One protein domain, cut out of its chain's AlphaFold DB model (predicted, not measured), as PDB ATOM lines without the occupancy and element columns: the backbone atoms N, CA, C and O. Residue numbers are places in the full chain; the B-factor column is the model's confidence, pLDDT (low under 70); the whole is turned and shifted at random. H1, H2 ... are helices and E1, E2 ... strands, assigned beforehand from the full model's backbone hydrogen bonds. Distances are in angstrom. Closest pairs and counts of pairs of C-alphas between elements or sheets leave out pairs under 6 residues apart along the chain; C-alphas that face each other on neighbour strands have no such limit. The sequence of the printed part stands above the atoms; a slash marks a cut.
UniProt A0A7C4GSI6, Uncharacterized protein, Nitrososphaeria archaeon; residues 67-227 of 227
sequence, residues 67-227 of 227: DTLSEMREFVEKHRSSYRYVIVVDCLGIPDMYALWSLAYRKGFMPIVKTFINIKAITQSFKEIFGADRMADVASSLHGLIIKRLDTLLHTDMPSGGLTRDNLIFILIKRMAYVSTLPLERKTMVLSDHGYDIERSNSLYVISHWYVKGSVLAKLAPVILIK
ATOM      1  N   ASP A  67     -33.303 -45.233 -58.104       89.25
ATOM      2  CA  ASP A  67     -34.558 -45.540 -57.418       89.25
ATOM      3  C   ASP A  67     -34.393 -46.833 -56.618       89.25
ATOM      4  O   ASP A  67     -33.745 -47.767 -57.092       89.25
ATOM      5  N   THR A  68     -34.961 -46.882 -55.415       91.50
ATOM      6  CA  THR A  68     -34.910 -48.068 -54.544       91.50
ATOM      7  C   THR A  68     -36.283 -48.496 -54.040       91.50
ATOM      8  O   THR A  68     -36.401 -49.215 -53.046       91.50
ATOM      9  N   LEU A  69     -37.356 -48.112 -54.739       87.44
ATOM     10  CA  LEU A  69     -38.711 -48.526 -54.381       87.44
ATOM     11  C   LEU A  69     -38.921 -50.044 -54.486       87.44
ATOM     12  O   LEU A  69     -39.652 -50.611 -53.675       87.44
ATOM     13  N   SER A  70     -38.261 -50.729 -55.424       89.44
ATOM     14  CA  SER A  70     -38.308 -52.200 -55.498       89.44
ATOM     15  C   SER A  70     -37.757 -52.848 -54.223       89.44
ATOM     16  O   SER A  70     -38.403 -53.717 -53.638       89.44
ATOM     17  N   GLU A  71     -36.608 -52.365 -53.741       91.12
ATOM     18  CA  GLU A  71     -35.979 -52.831 -52.497       91.12
ATOM     19  C   GLU A  71     -36.868 -52.536 -51.285       91.12
ATOM     20  O   GLU A  71     -36.986 -53.351 -50.371       91.12
ATOM     21  N   MET A  72     -37.547 -51.389 -51.294       86.75
ATOM     22  CA  MET A  72     -38.532 -51.046 -50.276       86.75
ATOM     23  C   MET A  72     -39.689 -52.047 -50.255       86.75
ATOM     24  O   MET A  72     -40.059 -52.508 -49.177       86.75
ATOM     25  N   ARG A  73     -40.253 -52.427 -51.410       86.25
ATOM     26  CA  ARG A  73     -41.311 -53.450 -51.467       86.25
ATOM     27  C   ARG A  73     -40.833 -54.769 -50.871       86.25
ATOM     28  O   ARG A  73     -41.527 -55.331 -50.026       86.25
ATOM     29  N   GLU A  74     -39.658 -55.246 -51.273       88.38
ATOM     30  CA  GLU A  74     -39.073 -56.478 -50.732       88.38
ATOM     31  C   GLU A  74     -38.862 -56.387 -49.218       88.38
ATOM     32  O   GLU A  74     -39.220 -57.299 -48.467       88.38
ATOM     33  N   PHE A  75     -38.334 -55.256 -48.751       86.00
ATOM     34  CA  PHE A  75     -38.128 -54.987 -47.338       86.00
ATOM     35  C   PHE A  75     -39.443 -55.036 -46.557       86.00
ATOM     36  O   PHE A  75     -39.518 -55.652 -45.492       86.00
ATOM     37  N   VAL A  76     -40.493 -54.415 -47.082       82.25
ATOM     38  CA  VAL A  76     -41.814 -54.374 -46.462       82.25
ATOM     39  C   VAL A  76     -42.447 -55.763 -46.397       82.25
ATOM     40  O   VAL A  76     -42.881 -56.190 -45.326       82.25
ATOM     41  N   GLU A  77     -42.447 -56.492 -47.513       82.75
ATOM     42  CA  GLU A  77     -42.967 -57.860 -47.607       82.75
ATOM     43  C   GLU A  77     -42.257 -58.814 -46.642       82.75
ATOM     44  O   GLU A  77     -42.900 -59.625 -45.970       82.75
ATOM     45  N   LYS A  78     -40.935 -58.671 -46.503       85.19
ATOM     46  CA  LYS A  78     -40.124 -59.486 -45.597       85.19
ATOM     47  C   LYS A  78     -40.427 -59.221 -44.121       85.19
ATOM     48  O   LYS A  78     -40.424 -60.155 -43.321       85.19
ATOM     49  N   HIS A  79     -40.661 -57.966 -43.735       80.94
ATOM     50  CA  HIS A  79     -40.722 -57.580 -42.321       80.94
ATOM     51  C   HIS A  79     -42.146 -57.404 -41.770       80.94
ATOM     52  O   HIS A  79     -42.319 -57.418 -40.549       80.94
ATOM     53  N   ARG A  80     -43.182 -57.317 -42.618       76.50
ATOM     54  CA  ARG A  80     -44.583 -57.107 -42.186       76.50
ATOM     55  C   ARG A  80     -45.126 -58.140 -41.198       76.50
ATOM     56  O   ARG A  80     -46.013 -57.830 -40.408       76.50
ATOM     57  N   SER A  81     -44.592 -59.359 -41.201       75.19
ATOM     58  CA  SER A  81     -45.007 -60.425 -40.282       75.19
ATOM     59  C   SER A  81     -44.311 -60.364 -38.914       75.19
ATOM     60  O   SER A  81     -44.916 -60.765 -37.916       75.19
ATOM     61  N   SER A  82     -43.073 -59.854 -38.864       73.06
ATOM     62  CA  SER A  82     -42.165 -59.951 -37.705       73.06
ATOM     63  C   SER A  82     -42.201 -58.748 -36.764       73.06
ATOM     64  O   SER A  82     -41.761 -58.854 -35.620       73.06
ATOM     65  N   TYR A  83     -42.711 -57.608 -37.221       67.62
ATOM     66  CA  TYR A  83     -42.834 -56.407 -36.398       67.62
ATOM     67  C   TYR A  83     -44.267 -56.225 -35.910       67.62
ATOM     68  O   TYR A  83     -45.233 -56.574 -36.595       67.62
ATOM     69  N   ARG A  84     -44.408 -55.667 -34.702       60.56
ATOM     70  CA  ARG A  84     -45.718 -55.326 -34.144       60.56
ATOM     71  C   ARG A  84     -46.392 -54.243 -34.993       60.56
ATOM     72  O   ARG A  84     -47.614 -54.273 -35.123       60.56
ATOM     73  N   TYR A  85     -45.598 -53.373 -35.635       61.50
ATOM     74  CA  TYR A  85     -46.044 -52.407 -36.641       61.50
ATOM     75  C   TYR A  85     -44.959 -52.176 -37.706       61.50
ATOM     76  O   TYR A  85     -43.792 -51.953 -37.382       61.50
ATOM     77  N   VAL A  86     -45.343 -52.178 -38.982       61.84
ATOM     78  CA  VAL A  86     -44.494 -51.716 -40.091       61.84
ATOM     79  C   VAL A  86     -45.134 -50.455 -40.641       61.84
ATOM     80  O   VAL A  86     -46.220 -50.524 -41.199       61.84
ATOM     81  N   ILE A  87     -44.507 -49.297 -40.480       63.38
ATOM     82  CA  ILE A  87     -45.037 -48.043 -41.014       63.38
ATOM     83  C   ILE A  87     -44.293 -47.726 -42.305       63.38
ATOM     84  O   ILE A  87     -43.144 -47.298 -42.281       63.38
ATOM     85  N   VAL A  88     -44.941 -47.983 -43.436       58.72
ATOM     86  CA  VAL A  88     -44.397 -47.711 -44.771       58.72
ATOM     87  C   VAL A  88     -44.947 -46.397 -45.231       58.72
ATOM     88  O   VAL A  88     -46.122 -46.299 -45.557       58.72
ATOM     89  N   VAL A  89     -44.092 -45.396 -45.262       60.41
ATOM     90  CA  VAL A  89     -44.526 -44.062 -45.570       60.41
ATOM     91  C   VAL A  89     -43.962 -43.702 -46.924       60.41
ATOM     92  O   VAL A  89     -42.947 -43.021 -47.031       60.41
ATOM     93  N   ASP A  90     -44.644 -44.152 -47.977       56.25
ATOM     94  CA  ASP A  90     -44.581 -43.360 -49.195       56.25
ATOM     95  C   ASP A  90     -44.981 -41.952 -48.779       56.25
ATOM     96  O   ASP A  90     -46.005 -41.777 -48.110       56.25
ATOM     97  N   CYS A  91     -44.202 -40.955 -49.182       61.19
ATOM     98  CA  CYS A  91     -44.801 -39.653 -49.332       61.19
ATOM     99  C   CYS A  91     -45.263 -38.972 -48.001       61.19
ATOM    100  O   CYS A  91     -46.309 -38.341 -47.972       61.19
ATOM    101  N   LEU A  92     -44.527 -39.029 -46.876       66.38
ATOM    102  CA  LEU A  92     -44.688 -38.018 -45.802       66.38
ATOM    103  C   LEU A  92     -43.477 -37.104 -45.755       66.38
ATOM    104  O   LEU A  92     -42.336 -37.554 -45.832       66.38
ATOM    105  N   GLY A  93     -43.732 -35.818 -45.529       77.69
ATOM    106  CA  GLY A  93     -42.666 -34.886 -45.209       77.69
ATOM    107  C   GLY A  93     -41.961 -35.267 -43.905       77.69
ATOM    108  O   GLY A  93     -42.557 -35.823 -42.976       77.69
ATOM    109  N   ILE A  94     -40.687 -34.887 -43.812       85.19
ATOM    110  CA  ILE A  94     -39.851 -35.030 -42.609       85.19
ATOM    111  C   ILE A  94     -40.574 -34.602 -41.305       85.19
ATOM    112  O   ILE A  94     -40.422 -35.305 -40.301       85.19
ATOM    113  N   PRO A  95     -41.390 -33.521 -41.267       88.88
ATOM    114  CA  PRO A  95     -42.170 -33.172 -40.076       88.88
ATOM    115  C   PRO A  95     -43.157 -34.247 -39.618       88.88
ATOM    116  O   PRO A  95     -43.172 -34.618 -38.441       88.88
ATOM    117  N   ASP A  96     -43.951 -34.787 -40.535       86.25
ATOM    118  CA  ASP A  96     -44.954 -35.801 -40.214       86.25
ATOM    119  C   ASP A  96     -44.274 -37.103 -39.747       86.25
ATOM    120  O   ASP A  96     -44.699 -37.721 -38.766       86.25
ATOM    121  N   MET A  97     -43.141 -37.467 -40.360       85.19
ATOM    122  CA  MET A  97     -42.316 -38.591 -39.904       85.19
ATOM    123  C   MET A  97     -41.791 -38.404 -38.480       85.19
ATOM    124  O   MET A  97     -41.833 -39.343 -37.684       85.19
ATOM    125  N   TYR A  98     -41.298 -37.210 -38.139       89.25
ATOM    126  CA  TYR A  98     -40.805 -36.933 -36.790       89.25
ATOM    127  C   TYR A  98     -41.924 -37.044 -35.745       89.25
ATOM    128  O   TYR A  98     -41.710 -37.577 -34.649       89.25
ATOM    129  N   ALA A  99     -43.133 -36.582 -36.074       89.75
ATOM    130  CA  ALA A  99     -44.288 -36.715 -35.192       89.75
ATOM    131  C   ALA A  99     -44.618 -38.188 -34.909       89.75
ATOM    132  O   ALA A  99     -44.840 -38.561 -33.754       89.75
ATOM    133  N   LEU A 100     -44.565 -39.028 -35.944       84.94
ATOM    134  CA  LEU A 100     -44.790 -40.463 -35.835       84.94
ATOM    135  C   LEU A 100     -43.685 -41.175 -35.041       84.94
ATOM    136  O   LEU A 100     -43.974 -41.960 -34.138       84.94
ATOM    137  N   TRP A 101     -42.424 -40.862 -35.335       87.56
ATOM    138  CA  TRP A 101     -41.262 -41.364 -34.600       87.56
ATOM    139  C   TRP A 101     -41.374 -41.014 -33.108       87.56
ATOM    140  O   TRP A 101     -41.192 -41.866 -32.239       87.56
ATOM    141  N   SER A 102     -41.782 -39.780 -32.795       89.62
ATOM    142  CA  SER A 102     -41.986 -39.322 -31.414       89.62
ATOM    143  C   SER A 102     -43.138 -40.055 -30.728       89.62
ATOM    144  O   SER A 102     -43.041 -40.398 -29.550       89.62
ATOM    145  N   LEU A 103     -44.233 -40.309 -31.450       87.44
ATOM    146  CA  LEU A 103     -45.365 -41.081 -30.943       87.44
ATOM    147  C   LEU A 103     -44.955 -42.518 -30.594       87.44
ATOM    148  O   LEU A 103     -45.316 -42.996 -29.519       87.44
ATOM    149  N   ALA A 104     -44.167 -43.168 -31.456       85.69
ATOM    150  CA  ALA A 104     -43.637 -44.508 -31.217       85.69
ATOM    151  C   ALA A 104     -42.818 -44.567 -29.918       85.69
ATOM    152  O   ALA A 104     -43.104 -45.387 -29.044       85.69
ATOM    153  N   TYR A 105     -41.882 -43.629 -29.739       87.19
ATOM    154  CA  TYR A 105     -41.086 -43.523 -28.513       87.19
ATOM    155  C   TYR A 105     -41.942 -43.310 -27.260       87.19
ATOM    156  O   TYR A 105     -41.701 -43.936 -26.229       87.19
ATOM    157  N   ARG A 106     -42.966 -42.447 -27.320       87.50
ATOM    158  CA  ARG A 106     -43.875 -42.218 -26.179       87.50
ATOM    159  C   ARG A 106     -44.676 -43.461 -25.799       87.50
ATOM    160  O   ARG A 106     -45.033 -43.607 -24.636       87.50
ATOM    161  N   LYS A 107     -44.960 -44.339 -26.763       84.94
ATOM    162  CA  LYS A 107     -45.657 -45.615 -26.551       84.94
ATOM    163  C   LYS A 107     -44.716 -46.745 -26.101       84.94
ATOM    164  O   LYS A 107     -45.168 -47.874 -25.954       84.94
ATOM    165  N   GLY A 108     -43.443 -46.439 -25.831       85.06
ATOM    166  CA  GLY A 108     -42.460 -47.396 -25.315       85.06
ATOM    167  C   GLY A 108     -41.774 -48.227 -26.396       85.06
ATOM    168  O   GLY A 108     -41.110 -49.207 -26.074       85.06
ATOM    169  N   PHE A 109     -41.923 -47.848 -27.663       84.44
ATOM    170  CA  PHE A 109     -41.297 -48.556 -28.767       84.44
ATOM    171  C   PHE A 109     -39.972 -47.922 -29.192       84.44
ATOM    172  O   PHE A 109     -39.745 -46.729 -28.993       84.44
ATOM    173  N   MET A 110     -39.126 -48.716 -29.852       83.44
ATOM    174  CA  MET A 110     -37.880 -48.253 -30.466       83.44
ATOM    175  C   MET A 110     -38.028 -48.229 -31.998       83.44
ATOM    176  O   MET A 110     -37.874 -49.275 -32.634       83.44
ATOM    177  N   PRO A 111     -38.375 -47.079 -32.604       81.75
ATOM    178  CA  PRO A 111     -38.547 -46.966 -34.046       81.75
ATOM    179  C   PRO A 111     -37.209 -47.059 -34.789       81.75
ATOM    180  O   PRO A 111     -36.243 -46.361 -34.472       81.75
ATOM    181  N   ILE A 112     -37.177 -47.880 -35.835       82.50
ATOM    182  CA  ILE A 112     -36.050 -48.011 -36.765       82.50
ATOM    183  C   ILE A 112     -36.454 -47.345 -38.074       82.50
ATOM    184  O   ILE A 112     -37.496 -47.684 -38.629       82.50
ATOM    185  N   VAL A 113     -35.639 -46.417 -38.574       83.12
ATOM    186  CA  VAL A 113     -35.885 -45.742 -39.856       83.12
ATOM    187  C   VAL A 113     -35.045 -46.412 -40.937       83.12
ATOM    188  O   VAL A 113     -33.837 -46.565 -40.775       83.12
ATOM    189  N   LYS A 114     -35.694 -46.797 -42.032       86.44
ATOM    190  CA  LYS A 114     -35.080 -47.262 -43.273       86.44
ATOM    191  C   LYS A 114     -35.451 -46.321 -44.397       86.44
ATOM    192  O   LYS A 114     -36.587 -45.856 -44.436       86.44
ATOM    193  N   THR A 115     -34.506 -45.989 -45.265       86.75
ATOM    194  CA  THR A 115     -34.721 -44.932 -46.258       86.75
ATOM    195  C   THR A 115     -34.547 -45.462 -47.657       86.75
ATOM    196  O   THR A 115     -33.484 -45.967 -48.004       86.75
ATOM    197  N   PHE A 116     -35.583 -45.270 -48.458       88.25
ATOM    198  CA  PHE A 116     -35.600 -45.613 -49.866       88.25
ATOM    199  C   PHE A 116     -35.808 -44.353 -50.700       88.25
ATOM    200  O   PHE A 116     -36.056 -43.270 -50.160       88.25
ATOM    201  N   ILE A 117     -35.670 -44.486 -52.014       88.50
ATOM    202  CA  ILE A 117     -35.654 -43.365 -52.945       88.50
ATOM    203  C   ILE A 117     -36.700 -43.588 -54.025       88.50
ATOM    204  O   ILE A 117     -36.599 -44.544 -54.786       88.50
ATOM    205  N   ASN A 118     -37.654 -42.664 -54.109       86.38
ATOM    206  CA  ASN A 118     -38.548 -42.475 -55.245       86.38
ATOM    207  C   ASN A 118     -38.011 -41.293 -56.056       86.38
ATOM    208  O   ASN A 118     -38.302 -40.143 -55.722       86.38
ATOM    209  N   ILE A 119     -37.215 -41.532 -57.107       85.56
ATOM    210  CA  ILE A 119     -36.578 -40.414 -57.844       85.56
ATOM    211  C   ILE A 119     -37.633 -39.451 -58.378       85.56
ATOM    212  O   ILE A 119     -37.429 -38.239 -58.375       85.56
ATOM    213  N   LYS A 120     -38.748 -40.002 -58.861       81.00
ATOM    214  CA  LYS A 120     -39.814 -39.218 -59.481       81.00
ATOM    215  C   LYS A 120     -40.620 -38.426 -58.450       81.00
ATOM    216  O   LYS A 120     -41.320 -37.510 -58.856       81.00
ATOM    217  N   ALA A 121     -40.522 -38.763 -57.159       79.00
ATOM    218  CA  ALA A 121     -41.311 -38.174 -56.077       79.00
ATOM    219  C   ALA A 121     -42.818 -38.132 -56.398       79.00
ATOM    220  O   ALA A 121     -43.495 -37.151 -56.112       79.00
ATOM    221  N   ILE A 122     -43.332 -39.184 -57.046       79.44
ATOM    222  CA  ILE A 122     -44.757 -39.325 -57.364       79.44
ATOM    223  C   ILE A 122     -45.291 -40.652 -56.840       79.44
ATOM    224  O   ILE A 122     -44.647 -41.697 -56.965       79.44
ATOM    225  N   THR A 123     -46.524 -40.614 -56.351       78.94
ATOM    226  CA  THR A 123     -47.288 -41.764 -55.844       78.94
ATOM    227  C   THR A 123     -47.469 -42.859 -56.897       78.94
ATOM    228  O   THR A 123     -47.590 -44.040 -56.584       78.94
ATOM    229  N   GLN A 124     -47.491 -42.486 -58.182       82.56
ATOM    230  CA  GLN A 124     -47.640 -43.437 -59.282       82.56
ATOM    231  C   GLN A 124     -46.500 -44.469 -59.312       82.56
ATOM    232  O   GLN A 124     -46.782 -45.653 -59.467       82.56
ATOM    233  N   SER A 125     -45.248 -44.055 -59.074       82.88
ATOM    234  CA  SER A 125     -44.099 -44.972 -59.021       82.88
ATOM    235  C   SER A 125     -44.268 -46.029 -57.932       82.88
ATOM    236  O   SER A 125     -43.951 -47.199 -58.128       82.88
ATOM    237  N   PHE A 126     -44.795 -45.623 -56.776       81.56
ATOM    238  CA  PHE A 126     -45.028 -46.526 -55.658       81.56
ATOM    239  C   PHE A 126     -46.087 -47.572 -56.011       81.56
ATOM    240  O   PHE A 126     -45.852 -48.770 -55.875       81.56
ATOM    241  N   LYS A 127     -47.229 -47.135 -56.551       86.00
ATOM    242  CA  LYS A 127     -48.301 -48.031 -57.011       86.00
ATOM    243  C   LYS A 127     -47.815 -49.057 -58.040       86.00
ATOM    244  O   LYS A 127     -48.149 -50.234 -57.921       86.00
ATOM    245  N   GLU A 128     -46.994 -48.628 -58.998       88.44
ATOM    246  CA  GLU A 128     -46.409 -49.495 -60.030       88.44
ATOM    247  C   GLU A 128     -45.556 -50.607 -59.420       88.44
ATOM    248  O   GLU A 128     -45.723 -51.775 -59.772       88.44
ATOM    249  N   ILE A 129     -44.704 -50.278 -58.446       88.38
ATOM    250  CA  ILE A 129     -43.869 -51.274 -57.767       88.38
ATOM    251  C   ILE A 129     -44.706 -52.302 -57.004       88.38
ATOM    252  O   ILE A 129     -44.333 -53.474 -56.967       88.38
ATOM    253  N   PHE A 130     -45.844 -51.907 -56.432       85.31
ATOM    254  CA  PHE A 130     -46.772 -52.830 -55.771       85.31
ATOM    255  C   PHE A 130     -47.774 -53.502 -56.725       85.31
ATOM    256  O   PHE A 130     -48.550 -54.342 -56.272       85.31
ATOM    257  N   GLY A 131     -47.743 -53.194 -58.028       88.44
ATOM    258  CA  GLY A 131     -48.663 -53.758 -59.019       88.44
ATOM    259  C   GLY A 131     -50.128 -53.396 -58.763       88.44
ATOM    260  O   GLY A 131     -51.002 -54.239 -58.939       88.44
ATOM    261  N   ALA A 132     -50.386 -52.175 -58.292       88.00
ATOM    262  CA  ALA A 132     -51.705 -51.708 -57.877       88.00
ATOM    263  C   ALA A 132     -52.172 -50.492 -58.690       88.00
ATOM    264  O   ALA A 132     -51.375 -49.621 -59.030       88.00
ATOM    265  N   ASP A 133     -53.479 -50.370 -58.920       87.12
ATOM    266  CA  ASP A 133     -54.053 -49.209 -59.614       87.12
ATOM    267  C   ASP A 133     -54.267 -48.024 -58.663       87.12
ATOM    268  O   ASP A 133     -54.108 -46.851 -59.039       87.12
ATOM    269  N   ARG A 134     -54.612 -48.317 -57.400       85.56
ATOM    270  CA  ARG A 134     -54.895 -47.327 -56.355       85.56
ATOM    271  C   ARG A 134     -54.066 -47.601 -55.107       85.56
ATOM    272  O   ARG A 134     -53.827 -48.745 -54.734       85.56
ATOM    273  N   MET A 135     -53.729 -46.538 -54.372       80.88
ATOM    274  CA  MET A 135     -53.105 -46.671 -53.048       80.88
ATOM    275  C   MET A 135     -53.971 -47.491 -52.086       80.88
ATOM    276  O   MET A 135     -53.433 -48.216 -51.255       80.88
ATOM    277  N   ALA A 136     -55.303 -47.423 -52.232       81.69
ATOM    278  CA  ALA A 136     -56.263 -48.255 -51.499       81.69
ATOM    279  C   ALA A 136     -55.976 -49.752 -51.638       81.69
ATOM    280  O   ALA A 136     -56.078 -50.481 -50.654       81.69
ATOM    281  N   ASP A 137     -55.558 -50.187 -52.824       86.81
ATOM    282  CA  ASP A 137     -55.283 -51.591 -53.104       86.81
ATOM    283  C   ASP A 137     -53.952 -52.009 -52.464       86.81
ATOM    284  O   ASP A 137     -53.868 -53.080 -51.862       86.81
ATOM    285  N   VAL A 138     -52.946 -51.123 -52.486       83.44
ATOM    286  CA  VAL A 138     -51.682 -51.323 -51.755       83.44
ATOM    287  C   VAL A 138     -51.929 -51.409 -50.251       83.44
ATOM    288  O   VAL A 138     -51.422 -52.301 -49.578       83.44
ATOM    289  N   ALA A 139     -52.754 -50.517 -49.705       79.75
ATOM    290  CA  ALA A 139     -53.129 -50.573 -48.300       79.75
ATOM    291  C   ALA A 139     -53.856 -51.875 -47.971       79.75
ATOM    292  O   ALA A 139     -53.515 -52.530 -46.992       79.75
ATOM    293  N   SER A 140     -54.806 -52.297 -48.803       82.56
ATOM    294  CA  SER A 140     -55.536 -53.543 -48.586       82.56
ATOM    295  C   SER A 140     -54.612 -54.765 -48.601       82.56
ATOM    296  O   SER A 140     -54.709 -55.603 -47.705       82.56
ATOM    297  N   SER A 141     -53.687 -54.872 -49.563       81.88
ATOM    298  CA  SER A 141     -52.761 -56.017 -49.669       81.88
ATOM    299  C   SER A 141     -51.776 -56.102 -48.495       81.88
ATOM    300  O   SER A 141     -51.338 -57.184 -48.087       81.88
ATOM    301  N   LEU A 142     -51.471 -54.948 -47.909       78.62
ATOM    302  CA  LEU A 142     -50.587 -54.790 -46.767       78.62
ATOM    303  C   LEU A 142     -51.327 -54.799 -45.415       78.62
ATOM    304  O   LEU A 142     -50.678 -54.730 -44.378       78.62
ATOM    305  N   HIS A 143     -52.659 -54.937 -45.389       75.62
ATOM    306  CA  HIS A 143     -53.479 -54.762 -44.176       75.62
ATOM    307  C   HIS A 143     -53.227 -53.402 -43.485       75.62
ATOM    308  O   HIS A 143     -53.164 -53.281 -42.259       75.62
ATOM    309  N   GLY A 144     -53.030 -52.372 -44.302       74.38
ATOM    310  CA  GLY A 144     -52.738 -51.003 -43.918       74.38
ATOM    311  C   GLY A 144     -53.955 -50.085 -43.837       74.38
ATOM    312  O   GLY A 144     -55.052 -50.387 -44.301       74.38
ATOM    313  N   LEU A 145     -53.723 -48.916 -43.249       73.94
ATOM    314  CA  LEU A 145     -54.627 -47.782 -43.161       73.94
ATOM    315  C   LEU A 145     -54.094 -46.651 -44.053       73.94
ATOM    316  O   LEU A 145     -52.947 -46.228 -43.906       73.94
ATOM    317  N   ILE A 146     -54.950 -46.108 -44.918       74.44
ATOM    318  CA  ILE A 146     -54.654 -44.865 -45.645       74.44
ATOM    319  C   ILE A 146     -55.109 -43.673 -44.829       74.44
ATOM    320  O   ILE A 146     -56.272 -43.591 -44.422       74.44
ATOM    321  N   ILE A 147     -54.215 -42.707 -44.660       72.88
ATOM    322  CA  ILE A 147     -54.509 -41.476 -43.933       72.88
ATOM    323  C   ILE A 147     -54.858 -40.351 -44.908       72.88
ATOM    324  O   ILE A 147     -54.087 -39.423 -45.129       72.88
ATOM    325  N   LYS A 148     -56.089 -40.385 -45.425       72.25
ATOM    326  CA  LYS A 148     -56.603 -39.361 -46.358       72.25
ATOM    327  C   LYS A 148     -56.641 -37.947 -45.771       72.25
ATOM    328  O   LYS A 148     -56.615 -36.957 -46.490       72.25
ATOM    329  N   ARG A 149     -56.728 -37.827 -44.441       76.06
ATOM    330  CA  ARG A 149     -56.817 -36.521 -43.776       76.06
ATOM    331  C   ARG A 149     -55.529 -35.708 -43.906       76.06
ATOM    332  O   ARG A 149     -55.610 -34.485 -43.887       76.06
ATOM    333  N   LEU A 150     -54.366 -36.350 -44.031       75.19
ATOM    334  CA  LEU A 150     -53.115 -35.622 -44.261       75.19
ATOM    335  C   LEU A 150     -53.102 -34.989 -45.645       75.19
ATOM    336  O   LEU A 150     -52.700 -33.840 -45.768       75.19
ATOM    337  N   ASP A 151     -53.614 -35.685 -46.648       71.94
ATOM    338  CA  ASP A 151     -53.782 -35.123 -47.981       71.94
ATOM    339  C   ASP A 151     -54.777 -33.957 -47.999       71.94
ATOM    340  O   ASP A 151     -54.471 -32.867 -48.476       71.94
ATOM    341  N   THR A 152     -55.922 -34.123 -47.326       73.44
ATOM    342  CA  THR A 152     -56.889 -33.026 -47.159       73.44
ATOM    343  C   THR A 152     -56.237 -31.802 -46.519       73.44
ATOM    344  O   THR A 152     -56.354 -30.715 -47.062       73.44
ATOM    345  N   LEU A 153     -55.497 -31.968 -45.416       73.25
ATOM    346  CA  LEU A 153     -54.795 -30.860 -44.753       73.25
ATOM    347  C   LEU A 153     -53.709 -30.223 -45.631       73.25
ATOM    348  O   LEU A 153     -53.341 -29.077 -45.398       73.25
ATOM    349  N   LEU A 154     -53.154 -30.954 -46.598       73.12
ATOM    350  CA  LEU A 154     -52.211 -30.402 -47.564       73.12
ATOM    351  C   LEU A 154     -52.963 -29.528 -48.577       73.12
ATOM    352  O   LEU A 154     -52.617 -28.370 -48.764       73.12
ATOM    353  N   HIS A 155     -54.047 -30.043 -49.156       72.62
ATOM    354  CA  HIS A 155     -54.796 -29.366 -50.214       72.62
ATOM    355  C   HIS A 155     -55.720 -28.237 -49.741       72.62
ATOM    356  O   HIS A 155     -55.911 -27.267 -50.474       72.62
ATOM    357  N   THR A 156     -56.320 -28.340 -48.553       71.50
ATOM    358  CA  THR A 156     -57.250 -27.317 -48.043       71.50
ATOM    359  C   THR A 156     -56.528 -26.157 -47.381       71.50
ATOM    360  O   THR A 156     -56.972 -25.017 -47.502       71.50
ATOM    361  N   ASP A 157     -55.426 -26.439 -46.682       68.75
ATOM    362  CA  ASP A 157     -54.787 -25.453 -45.808       68.75
ATOM    363  C   ASP A 157     -53.548 -24.808 -46.453       68.75
ATOM    364  O   ASP A 157     -53.049 -23.816 -45.922       68.75
ATOM    365  N   MET A 158     -53.054 -25.322 -47.589       70.12
ATOM    366  CA  MET A 158     -51.885 -24.770 -48.288       70.12
ATOM    367  C   MET A 158     -52.283 -24.107 -49.616       70.12
ATOM    368  O   MET A 158     -52.446 -24.783 -50.630       70.12
ATOM    369  N   PRO A 159     -52.441 -22.772 -49.639       66.62
ATOM    370  CA  PRO A 159     -52.764 -22.042 -50.854       66.62
ATOM    371  C   PRO A 159     -51.613 -22.102 -51.864       66.62
ATOM    372  O   PRO A 159     -50.434 -22.046 -51.510       66.62
ATOM    373  N   SER A 160     -51.966 -22.112 -53.148       68.94
ATOM    374  CA  SER A 160     -51.028 -22.137 -54.280       68.94
ATOM    375  C   SER A 160     -50.110 -20.906 -54.377       68.94
ATOM    376  O   SER A 160     -49.103 -20.950 -55.075       68.94
ATOM    377  N   GLY A 161     -50.426 -19.816 -53.669       74.88
ATOM    378  CA  GLY A 161     -49.674 -18.552 -53.675       74.88
ATOM    379  C   GLY A 161     -48.476 -18.482 -52.718       74.88
ATOM    380  O   GLY A 161     -47.873 -17.420 -52.584       74.88
ATOM    381  N   GLY A 162     -48.138 -19.583 -52.044       85.62
ATOM    382  CA  GLY A 162     -47.082 -19.615 -51.037       85.62
ATOM    383  C   GLY A 162     -47.526 -19.076 -49.672       85.62
ATOM    384  O   GLY A 162     -48.579 -18.458 -49.508       85.62
ATOM    385  N   LEU A 163     -46.715 -19.357 -48.659       90.19
ATOM    386  CA  LEU A 163     -47.022 -19.127 -47.253       90.19
ATOM    387  C   LEU A 163     -45.907 -18.340 -46.576       90.19
ATOM    388  O   LEU A 163     -44.723 -18.566 -46.821       90.19
ATOM    389  N   THR A 164     -46.270 -17.449 -45.656       92.56
ATOM    390  CA  THR A 164     -45.287 -16.896 -44.721       92.56
ATOM    391  C   THR A 164     -44.726 -18.014 -43.841       92.56
ATOM    392  O   THR A 164     -45.361 -19.055 -43.644       92.56
ATOM    393  N   ARG A 165     -43.544 -17.784 -43.260       92.44
ATOM    394  CA  ARG A 165     -42.911 -18.741 -42.343       92.44
ATOM    395  C   ARG A 165     -43.847 -19.177 -41.212       92.44
ATOM    396  O   ARG A 165     -43.964 -20.368 -40.946       92.44
ATOM    397  N   ASP A 166     -44.514 -18.226 -40.557       92.62
ATOM    398  CA  ASP A 166     -45.393 -18.516 -39.419       92.62
ATOM    399  C   ASP A 166     -46.642 -19.301 -39.822       92.62
ATOM    400  O   ASP A 166     -47.022 -20.239 -39.117       92.62
ATOM    401  N   ASN A 167     -47.243 -18.984 -40.974       91.62
ATOM    402  CA  ASN A 167     -48.388 -19.739 -41.481       91.62
ATOM    403  C   ASN A 167     -47.984 -21.174 -41.824       91.62
ATOM    404  O   ASN A 167     -48.691 -22.118 -41.466       91.62
ATOM    405  N   LEU A 168     -46.819 -21.351 -42.454       91.81
ATOM    406  CA  LEU A 168     -46.300 -22.680 -42.745       91.81
ATOM    407  C   LEU A 168     -46.020 -23.473 -41.458       91.81
ATOM    408  O   LEU A 168     -46.433 -24.626 -41.346       91.81
ATOM    409  N   ILE A 169     -45.380 -22.851 -40.461       93.75
ATOM    410  CA  ILE A 169     -45.157 -23.465 -39.145       93.75
ATOM    411  C   ILE A 169     -46.480 -23.935 -38.540       93.75
ATOM    412  O   ILE A 169     -46.586 -25.076 -38.092       93.75
ATOM    413  N   PHE A 170     -47.499 -23.079 -38.548       91.94
ATOM    414  CA  PHE A 170     -48.811 -23.397 -38.002       91.94
ATOM    415  C   PHE A 170     -49.463 -24.606 -38.688       91.94
ATOM    416  O   PHE A 170     -49.962 -25.505 -38.005       91.94
ATOM    417  N   ILE A 171     -49.421 -24.667 -40.022       89.38
ATOM    418  CA  ILE A 171     -49.991 -25.780 -40.793       89.38
ATOM    419  C   ILE A 171     -49.229 -27.080 -40.513       89.38
ATOM    420  O   ILE A 171     -49.847 -28.105 -40.217       89.38
ATOM    421  N   LEU A 172     -47.894 -27.050 -40.528       90.62
ATOM    422  CA  LEU A 172     -47.077 -28.233 -40.244       90.62
ATOM    423  C   LEU A 172     -47.302 -28.752 -38.817       90.62
ATOM    424  O   LEU A 172     -47.469 -29.953 -38.628       90.62
ATOM    425  N   ILE A 173     -47.414 -27.868 -37.819       92.38
ATOM    426  CA  ILE A 173     -47.751 -28.270 -36.445       92.38
ATOM    427  C   ILE A 173     -49.114 -28.969 -36.392       92.38
ATOM    428  O   ILE A 173     -49.237 -29.993 -35.722       92.38
ATOM    429  N   LYS A 174     -50.138 -28.455 -37.086       89.38
ATOM    430  CA  LYS A 174     -51.464 -29.098 -37.132       89.38
ATOM    431  C   LYS A 174     -51.395 -30.510 -37.711       89.38
ATOM    432  O   LYS A 174     -52.005 -31.423 -37.152       89.38
ATOM    433  N   ARG A 175     -50.638 -30.699 -38.794       87.81
ATOM    434  CA  ARG A 175     -50.421 -32.020 -39.405       87.81
ATOM    435  C   ARG A 175     -49.725 -32.972 -38.436       87.81
ATOM    436  O   ARG A 175     -50.247 -34.048 -38.148       87.81
ATOM    437  N   MET A 176     -48.622 -32.532 -37.833       89.69
ATOM    438  CA  MET A 176     -47.870 -33.294 -36.832       89.69
ATOM    439  C   MET A 176     -48.714 -33.646 -35.596       89.69
ATOM    440  O   MET A 176     -48.616 -34.750 -35.050       89.69
ATOM    441  N   ALA A 177     -49.575 -32.728 -35.151       89.69
ATOM    442  CA  ALA A 177     -50.511 -32.967 -34.060       89.69
ATOM    443  C   ALA A 177     -51.522 -34.059 -34.431       89.69
ATOM    444  O   ALA A 177     -51.761 -34.954 -33.625       89.69
ATOM    445  N   TYR A 178     -52.053 -34.050 -35.656       86.56
ATOM    446  CA  TYR A 178     -52.927 -35.119 -36.132       86.56
ATOM    447  C   TYR A 178     -52.202 -36.475 -36.193       86.56
ATOM    448  O   TYR A 178     -52.719 -37.452 -35.648       86.56
ATOM    449  N   VAL A 179     -50.979 -36.535 -36.736       85.19
ATOM    450  CA  VAL A 179     -50.150 -37.761 -36.735       85.19
ATOM    451  C   VAL A 179     -49.950 -38.307 -35.317       85.19
ATOM    452  O   VAL A 179     -49.986 -39.513 -35.087       85.19
ATOM    453  N   SER A 180     -49.815 -37.422 -34.330       85.81
ATOM    454  CA  SER A 180     -49.641 -37.801 -32.922       85.81
ATOM    455  C   SER A 180     -50.871 -38.439 -32.274       85.81
ATOM    456  O   SER A 180     -50.752 -38.966 -31.168       85.81
ATOM    457  N   THR A 181     -52.031 -38.398 -32.932       85.38
ATOM    458  CA  THR A 181     -53.277 -39.027 -32.461       85.38
ATOM    459  C   THR A 181     -53.526 -40.406 -33.067       85.38
ATOM    460  O   THR A 181     -54.511 -41.057 -32.718       85.38
ATOM    461  N   LEU A 182     -52.656 -40.870 -33.971       80.56
ATOM    462  CA  LEU A 182     -52.869 -42.129 -34.675       80.56
ATOM    463  C   LEU A 182     -52.788 -43.335 -33.724       80.56
ATOM    464  O   LEU A 182     -51.906 -43.398 -32.861       80.56
ATOM    465  N   PRO A 183     -53.681 -44.327 -33.879       76.00
ATOM    466  CA  PRO A 183     -53.672 -45.512 -33.034       76.00
ATOM    467  C   PRO A 183     -52.521 -46.449 -33.426       76.00
ATOM    468  O   PRO A 183     -52.609 -47.185 -34.405       76.00
ATOM    469  N   LEU A 184     -51.454 -46.484 -32.622       74.06
ATOM    470  CA  LEU A 184     -50.345 -47.442 -32.762       74.06
ATOM    471  C   LEU A 184     -50.630 -48.786 -32.066       74.06
ATOM    472  O   LEU A 184     -49.724 -49.377 -31.499       74.06
ATOM    473  N   GLU A 185     -51.880 -49.252 -32.006       61.19
ATOM    474  CA  GLU A 185     -52.262 -50.386 -31.137       61.19
ATOM    475  C   GLU A 185     -52.517 -51.704 -31.890       61.19
ATOM    476  O   GLU A 185     -52.388 -52.771 -31.294       61.19
ATOM    477  N   ARG A 186     -52.729 -51.678 -33.216       57.47
ATOM    478  CA  ARG A 186     -52.840 -52.874 -34.089       57.47
ATOM    479  C   ARG A 186     -51.775 -52.895 -35.188       57.47
ATOM    480  O   ARG A 186     -51.386 -51.808 -35.596       57.47
ATOM    481  N   LYS A 187     -51.373 -54.072 -35.707       56.91
ATOM    482  CA  LYS A 187     -50.506 -54.232 -36.902       56.91
ATOM    483  C   LYS A 187     -51.063 -53.409 -38.073       56.91
ATOM    484  O   LYS A 187     -51.877 -53.904 -38.839       56.91
ATOM    485  N   THR A 188     -50.684 -52.141 -38.145       60.75
ATOM    486  CA  THR A 188     -51.293 -51.152 -39.035       60.75
ATOM    487  C   THR A 188     -50.177 -50.547 -39.845       60.75
ATOM    488  O   THR A 188     -49.260 -49.940 -39.290       60.75
ATOM    489  N   MET A 189     -50.262 -50.724 -41.155       65.69
ATOM    490  CA  MET A 189     -49.354 -50.084 -42.092       65.69
ATOM    491  C   MET A 189     -49.950 -48.741 -42.487       65.69
ATOM    492  O   MET A 189     -51.005 -48.693 -43.103       65.69
ATOM    493  N   VAL A 190     -49.332 -47.647 -42.061       63.84
ATOM    494  CA  VAL A 190     -49.823 -46.297 -42.355       63.84
ATOM    495  C   VAL A 190     -49.235 -45.832 -43.675       63.84
ATOM    496  O   VAL A 190     -48.027 -45.648 -43.734       63.84
ATOM    497  N   LEU A 191     -50.082 -45.616 -44.680       64.81
ATOM    498  CA  LEU A 191     -49.691 -45.115 -46.000       64.81
ATOM    499  C   LEU A 191     -50.206 -43.679 -46.180       64.81
ATOM    500  O   LEU A 191     -51.384 -43.401 -45.921       64.81
ATOM    501  N   SER A 192     -49.322 -42.785 -46.625       63.44
ATOM    502  CA  SER A 192     -49.686 -41.474 -47.170       63.44
ATOM    503  C   SER A 192     -49.684 -41.578 -48.690       63.44
ATOM    504  O   SER A 192     -48.861 -42.277 -49.272       63.44
ATOM    505  N   ASP A 193     -50.647 -40.936 -49.330       59.56
ATOM    506  CA  ASP A 193     -50.761 -40.875 -50.781       59.56
ATOM    507  C   ASP A 193     -49.937 -39.731 -51.385       59.56
ATOM    508  O   ASP A 193     -49.750 -39.750 -52.597       59.56
ATOM    509  N   HIS A 194     -49.389 -38.791 -50.593       64.88
ATOM    510  CA  HIS A 194     -48.705 -37.602 -51.129       64.88
ATOM    511  C   HIS A 194     -47.571 -37.014 -50.282       64.88
ATOM    512  O   HIS A 194     -47.784 -36.465 -49.200       64.88
ATOM    513  N   GLY A 195     -46.360 -37.078 -50.842       69.31
ATOM    514  CA  GLY A 195     -45.154 -36.474 -50.315       69.31
ATOM    515  C   GLY A 195     -45.181 -35.018 -50.682       69.31
ATOM    516  O   GLY A 195     -45.822 -34.628 -51.656       69.31
ATOM    517  N   TYR A 196     -44.503 -34.205 -49.889       79.38
ATOM    518  CA  TYR A 196     -44.402 -32.804 -50.210       79.38
ATOM    519  C   TYR A 196     -42.988 -32.310 -49.997       79.38
ATOM    520  O   TYR A 196     -42.284 -32.732 -49.075       79.38
ATOM    521  N   ASP A 197     -42.599 -31.397 -50.869       85.25
ATOM    522  CA  ASP A 197     -41.383 -30.633 -50.735       85.25
ATOM    523  C   ASP A 197     -41.693 -29.184 -50.392       85.25
ATOM    524  O   ASP A 197     -42.782 -28.681 -50.672       85.25
ATOM    525  N   ILE A 198     -40.727 -28.528 -49.761       88.00
ATOM    526  CA  ILE A 198     -40.813 -27.119 -49.391       88.00
ATOM    527  C   ILE A 198     -39.638 -26.402 -50.037       88.00
ATOM    528  O   ILE A 198     -38.484 -26.708 -49.749       88.00
ATOM    529  N   GLU A 199     -39.924 -25.401 -50.860       87.44
ATOM    530  CA  GLU A 199     -38.921 -24.431 -51.286       87.44
ATOM    531  C   GLU A 199     -39.237 -23.050 -50.748       87.44
ATOM    532  O   GLU A 199     -40.393 -22.660 -50.580       87.44
ATOM    533  N   ARG A 200     -38.179 -22.281 -50.517       87.69
ATOM    534  CA  ARG A 200     -38.297 -20.861 -50.256       87.69
ATOM    535  C   ARG A 200     -38.168 -20.092 -51.563       87.69
ATOM    536  O   ARG A 200     -37.139 -20.154 -52.231       87.69
ATOM    537  N   SER A 201     -39.200 -19.325 -51.889       84.94
ATOM    538  CA  SER A 201     -39.227 -18.382 -53.002       84.94
ATOM    539  C   SER A 201     -39.407 -16.974 -52.441       84.94
ATOM    540  O   SER A 201     -40.469 -16.607 -51.935       84.94
ATOM    541  N   ASN A 202     -38.338 -16.176 -52.482       85.62
ATOM    542  CA  ASN A 202     -38.270 -14.861 -51.840       85.62
ATOM    543  C   ASN A 202     -38.545 -14.931 -50.317       85.62
ATOM    544  O   ASN A 202     -37.788 -15.537 -49.549       85.62
ATOM    545  N   SER A 203     -39.611 -14.273 -49.858       86.69
ATOM    546  CA  SER A 203     -40.068 -14.250 -48.463       86.69
ATOM    547  C   SER A 203     -41.136 -15.303 -48.150       86.69
ATOM    548  O   SER A 203     -41.581 -15.383 -47.003       86.69
ATOM    549  N   LEU A 204     -41.545 -16.097 -49.142       91.00
ATOM    550  CA  LEU A 204     -42.607 -17.088 -49.022       91.00
ATOM    551  C   LEU A 204     -42.053 -18.504 -49.178       91.00
ATOM    552  O   LEU A 204     -41.046 -18.734 -49.845       91.00
ATOM    553  N   TYR A 205     -42.742 -19.457 -48.568       90.00
ATOM    554  CA  TYR A 205     -42.511 -20.881 -48.747       90.00
ATOM    555  C   TYR A 205     -43.592 -21.459 -49.649       90.00
ATOM    556  O   TYR A 205     -44.781 -21.227 -49.427       90.00
ATOM    557  N   VAL A 206     -43.178 -22.218 -50.651       86.69
ATOM    558  CA  VAL A 206     -44.062 -22.921 -51.578       86.69
ATOM    559  C   VAL A 206     -43.978 -24.406 -51.275       86.69
ATOM    560  O   VAL A 206     -42.890 -24.936 -51.036       86.69
ATOM    561  N   ILE A 207     -45.139 -25.060 -51.264       83.00
ATOM    562  CA  ILE A 207     -45.251 -26.502 -51.076       83.00
ATOM    563  C   ILE A 207     -45.656 -27.148 -52.385       83.00
ATOM    564  O   ILE A 207     -46.535 -26.656 -53.088       83.00
ATOM    565  N   SER A 208     -44.994 -28.253 -52.699       78.69
ATOM    566  CA  SER A 208     -45.170 -28.989 -53.940       78.69
ATOM    567  C   SER A 208     -45.308 -30.477 -53.657       78.69
ATOM    568  O   SER A 208     -44.619 -30.992 -52.785       78.69
ATOM    569  N   HIS A 209     -46.152 -31.176 -54.420       73.56
ATOM    570  CA  HIS A 209     -46.288 -32.641 -54.351       73.56
ATOM    571  C   HIS A 209     -45.170 -33.393 -55.085       73.56
ATOM    572  O   HIS A 209     -45.120 -34.617 -55.062       73.56
ATOM    573  N   TRP A 210     -44.295 -32.663 -55.769       71.38
ATOM    574  CA  TRP A 210     -43.089 -33.163 -56.418       71.38
ATOM    575  C   TRP A 210     -41.868 -32.482 -55.806       71.38
ATOM    576  O   TRP A 210     -41.973 -31.370 -55.275       71.38
ATOM    577  N   TYR A 211     -40.699 -33.117 -55.910       68.94
ATOM    578  CA  TYR A 211     -39.461 -32.469 -55.486       68.94
ATOM    579  C   TYR A 211     -39.224 -31.196 -56.304       68.94
ATOM    580  O   TYR A 211     -39.530 -31.126 -57.497       68.94
ATOM    581  N   VAL A 212     -38.648 -30.185 -55.670       69.00
ATOM    582  CA  VAL A 212     -38.384 -28.883 -56.288       69.00
ATOM    583  C   VAL A 212     -36.880 -28.671 -56.434       69.00
ATOM    584  O   VAL A 212     -36.063 -29.444 -55.943       69.00
ATOM    585  N   LYS A 213     -36.440 -27.651 -57.176       65.75
ATOM    586  CA  LYS A 213     -34.992 -27.463 -57.387       65.75
ATOM    587  C   LYS A 213     -34.280 -27.094 -56.073       65.75
ATOM    588  O   LYS A 213     -33.120 -27.458 -55.880       65.75
ATOM    589  N   GLY A 214     -34.985 -26.388 -55.181       62.97
ATOM    590  CA  GLY A 214     -34.475 -25.913 -53.892       62.97
ATOM    591  C   GLY A 214     -34.420 -26.976 -52.793       62.97
ATOM    592  O   GLY A 214     -33.480 -26.980 -52.004       62.97
ATOM    593  N   SER A 215     -35.343 -27.931 -52.777       69.06
ATOM    594  CA  SER A 215     -35.380 -29.024 -51.805       69.06
ATOM    595  C   SER A 215     -35.764 -30.312 -52.522       69.06
ATOM    596  O   SER A 215     -36.538 -30.285 -53.469       69.06
ATOM    597  N   VAL A 216     -35.145 -31.420 -52.116       84.00
ATOM    598  CA  VAL A 216     -35.321 -32.743 -52.742       84.00
ATOM    599  C   VAL A 216     -35.761 -33.795 -51.729       84.00
ATOM    600  O   VAL A 216     -35.510 -34.989 -51.900       84.00
ATOM    601  N   LEU A 217     -36.383 -33.346 -50.641       86.00
ATOM    602  CA  LEU A 217     -36.835 -34.207 -49.557       86.00
ATOM    603  C   LEU A 217     -37.983 -35.111 -50.004       86.00
ATOM    604  O   LEU A 217     -38.086 -36.223 -49.497       86.00
ATOM    605  N   ALA A 218     -38.777 -34.697 -50.995       82.69
ATOM    606  CA  ALA A 218     -39.851 -35.526 -51.541       82.69
ATOM    607  C   ALA A 218     -39.345 -36.787 -52.276       82.69
ATOM    608  O   ALA A 218     -40.128 -37.699 -52.521       82.69
ATOM    609  N   LYS A 219     -38.038 -36.883 -52.592       85.62
ATOM    610  CA  LYS A 219     -37.428 -38.130 -53.093       85.62
ATOM    611  C   LYS A 219     -37.384 -39.237 -52.039       85.62
ATOM    612  O   LYS A 219     -37.250 -40.408 -52.387       85.62
ATOM    613  N   LEU A 220     -37.396 -38.869 -50.761       85.88
ATOM    614  CA  LEU A 220     -37.274 -39.814 -49.664       85.88
ATOM    615  C   LEU A 220     -38.576 -40.619 -49.535       85.88
ATOM    616  O   LEU A 220     -39.645 -40.045 -49.345       85.88
ATOM    617  N   ALA A 221     -38.466 -41.945 -49.567       82.81
ATOM    618  CA  ALA A 221     -39.546 -42.893 -49.293       82.81
ATOM    619  C   ALA A 221     -39.191 -43.720 -48.042       82.81
ATOM    620  O   ALA A 221     -38.629 -44.813 -48.142       82.81
ATOM    621  N   PRO A 222     -39.390 -43.179 -46.833       79.75
ATOM    622  CA  PRO A 222     -38.919 -43.817 -45.616       79.75
ATOM    623  C   PRO A 222     -39.907 -44.841 -45.049       79.75
ATOM    624  O   PRO A 222     -41.126 -44.689 -45.082       79.75
ATOM    625  N   VAL A 223     -39.354 -45.874 -44.422       80.94
ATOM    626  CA  VAL A 223     -40.084 -46.897 -43.674       80.94
ATOM    627  C   VAL A 223     -39.665 -46.824 -42.211       80.94
ATOM    628  O   VAL A 223     -38.482 -46.905 -41.890       80.94
ATOM    629  N   ILE A 224     -40.633 -46.687 -41.309       78.62
ATOM    630  CA  ILE A 224     -40.427 -46.744 -39.862       78.62
ATOM    631  C   ILE A 224     -40.924 -48.096 -39.352       78.62
ATOM    632  O   ILE A 224     -42.118 -48.384 -39.359       78.62
ATOM    633  N   LEU A 225     -40.015 -48.935 -38.870       75.81
ATOM    634  CA  LEU A 225     -40.364 -50.182 -38.193       75.81
ATOM    635  C   LEU A 225     -40.505 -49.954 -36.696       75.81
ATOM    636  O   LEU A 225     -39.677 -49.274 -36.094       75.81
ATOM    637  N   ILE A 226     -41.521 -50.561 -36.087       74.88
ATOM    638  CA  ILE A 226     -41.772 -50.480 -34.649       74.88
ATOM    639  C   ILE A 226     -41.979 -51.899 -34.108       74.88
ATOM    640  O   ILE A 226     -42.827 -52.655 -34.593       74.88
ATOM    641  N   LYS A 227     -41.180 -52.265 -33.105       66.50
ATOM    642  CA  LYS A 227     -41.235 -53.564 -32.425       66.50
ATOM    643  C   LYS A 227     -42.069 -53.486 -31.157       66.50
ATOM    644  O   LYS A 227     -41.805 -52.548 -30.384       66.50
TER     645      LYS A 227
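AT A GLANCE: This is residues 67 to 227 of the 227 residues of an uncharacterized protein of Nitrososphaeria archaeon (UniProt A0A7C4GSI6). A three-strand sheet, E1 E7 E2, is held between two helices, H1 covering one face and H2 the other, and the short strand pair E3 E4 lies beside its edge strand E1. From this body a helical hairpin, H5 H6, and a strand hairpin, E5 E6, reach toward one end of the longest axis, H6 packing on H2 and, near its first residues, on E6; the short helix H3 packs on H1, and H4 packs on E3 E4. The printed part has 161 residues, with six named helices and seven named strands in the order H1 E1 H2 E2 H3 H4 E3 H5 H6 E4 E5 E6 E7, and its class is mixed, helices and strands. The sheets E1 E7 E2 and E5 E6 are antiparallel, and E3 E4 is parallel. The whole is compact, with a radius of gyration of the C-alphas of 15.3 A and spans of 47 by 34 by 22 A.

HOW THE PARTS SIT: H1, residues 69 to 79, is on the sheet of E1, residues 85 to 88, E7, residues 220 to 226, and E2, residues 112 to 117, at a height over the sheet of 9.0 A. It lies over E7 and runs along the strands, at 4 degrees to E7 on the local plane. H2, residues 94 to 106, is on the opposite face at a height of 10.2 A, over E7; this makes three layers, helices on both faces of a sheet. E1, H2 and E2 form a split strand-helix-strand unit, two strands running the same way with E7 between them, and its crossover is right-handed. E1 and E7 are antiparallel, with N 87 and O 224 2.8 A apart, and so are E7 and E2, with N 114 and O 223 2.8 A apart, both within hydrogen-bond range. H3, residues 123 to 129, touches H1 at a steep tilt of 67 degrees, the closest C-alphas being those of Ser 70 and Ile 129, 6.1 A apart. H4, residues 135 to 141, comes within 6.0 A of E3, residues 144 to 146, at the C-alphas of Ala 139 and Leu 145. E3, then H5, residues 148 to 157, and H6, residues 165 to 179, then E4, residues 189 to 191, form a strand-helix-strand unit, two parallel neighbour strands with helices between, its crossover right-handed; N 145 and O 189 are 2.7 A apart, within hydrogen-bond range. The closest C-alphas of E1 and E4 are those of Ile 87 and Met 189, 4.9 A apart. H5 and H6, a helical hairpin, only just touch, with 3 pairs of C-alphas within 8 A, the closest those of Leu 150 and Arg 175 at 6.6 A; they run opposite ways at a shallow tilt of 17 degrees. H2 touches H6 with residues 95 to 100 alone, at a steep tilt of 41 degrees, the closest C-alphas being those of Asp 96 and Met 176, 5.1 A apart. The helix packing is mostly crossed, only just, with 1 of 3 pairs at a shallow tilt. E5, residues 197 to 201, and E6, residues 204 to 208, form an antiparallel hairpin, with N 199 and O 206 3.0 A apart, within hydrogen-bond range. The closest C-alphas of H6 and E6 are those of Arg 165 and Tyr 205, 6.8 A apart. In H1, H2, H3, H4 and H6 every O i to N i+4 pair is within hydrogen-bond range; in H5, 5 of 6 are.

IN THESE COORDINATES: H1 begins at C-alpha 69, (-38.711, -48.526, -54.381), and is 15.2 A long. H2 is 18.4 A, E2 16.8 A, H5 14.0 A and H6 21.1 A long. H6 begins at C-alpha 165, (-42.911, -18.741, -42.343). E7, 19.0 A long, ends at C-alpha 226, (-41.772, -50.480, -34.649).

THE WHOLE: The two C-alphas farthest apart, those of Ser 81 and Asn 202, are 47.5 A apart. The printed part has no cut, and it ends at residue 227, the chain's last. The link from E6 to E7, of 11 residues, is long. The mean pLDDT of the printed part is 79.9, and 30 residues are under 70, among them residues 83 to 92 and 185 to 195.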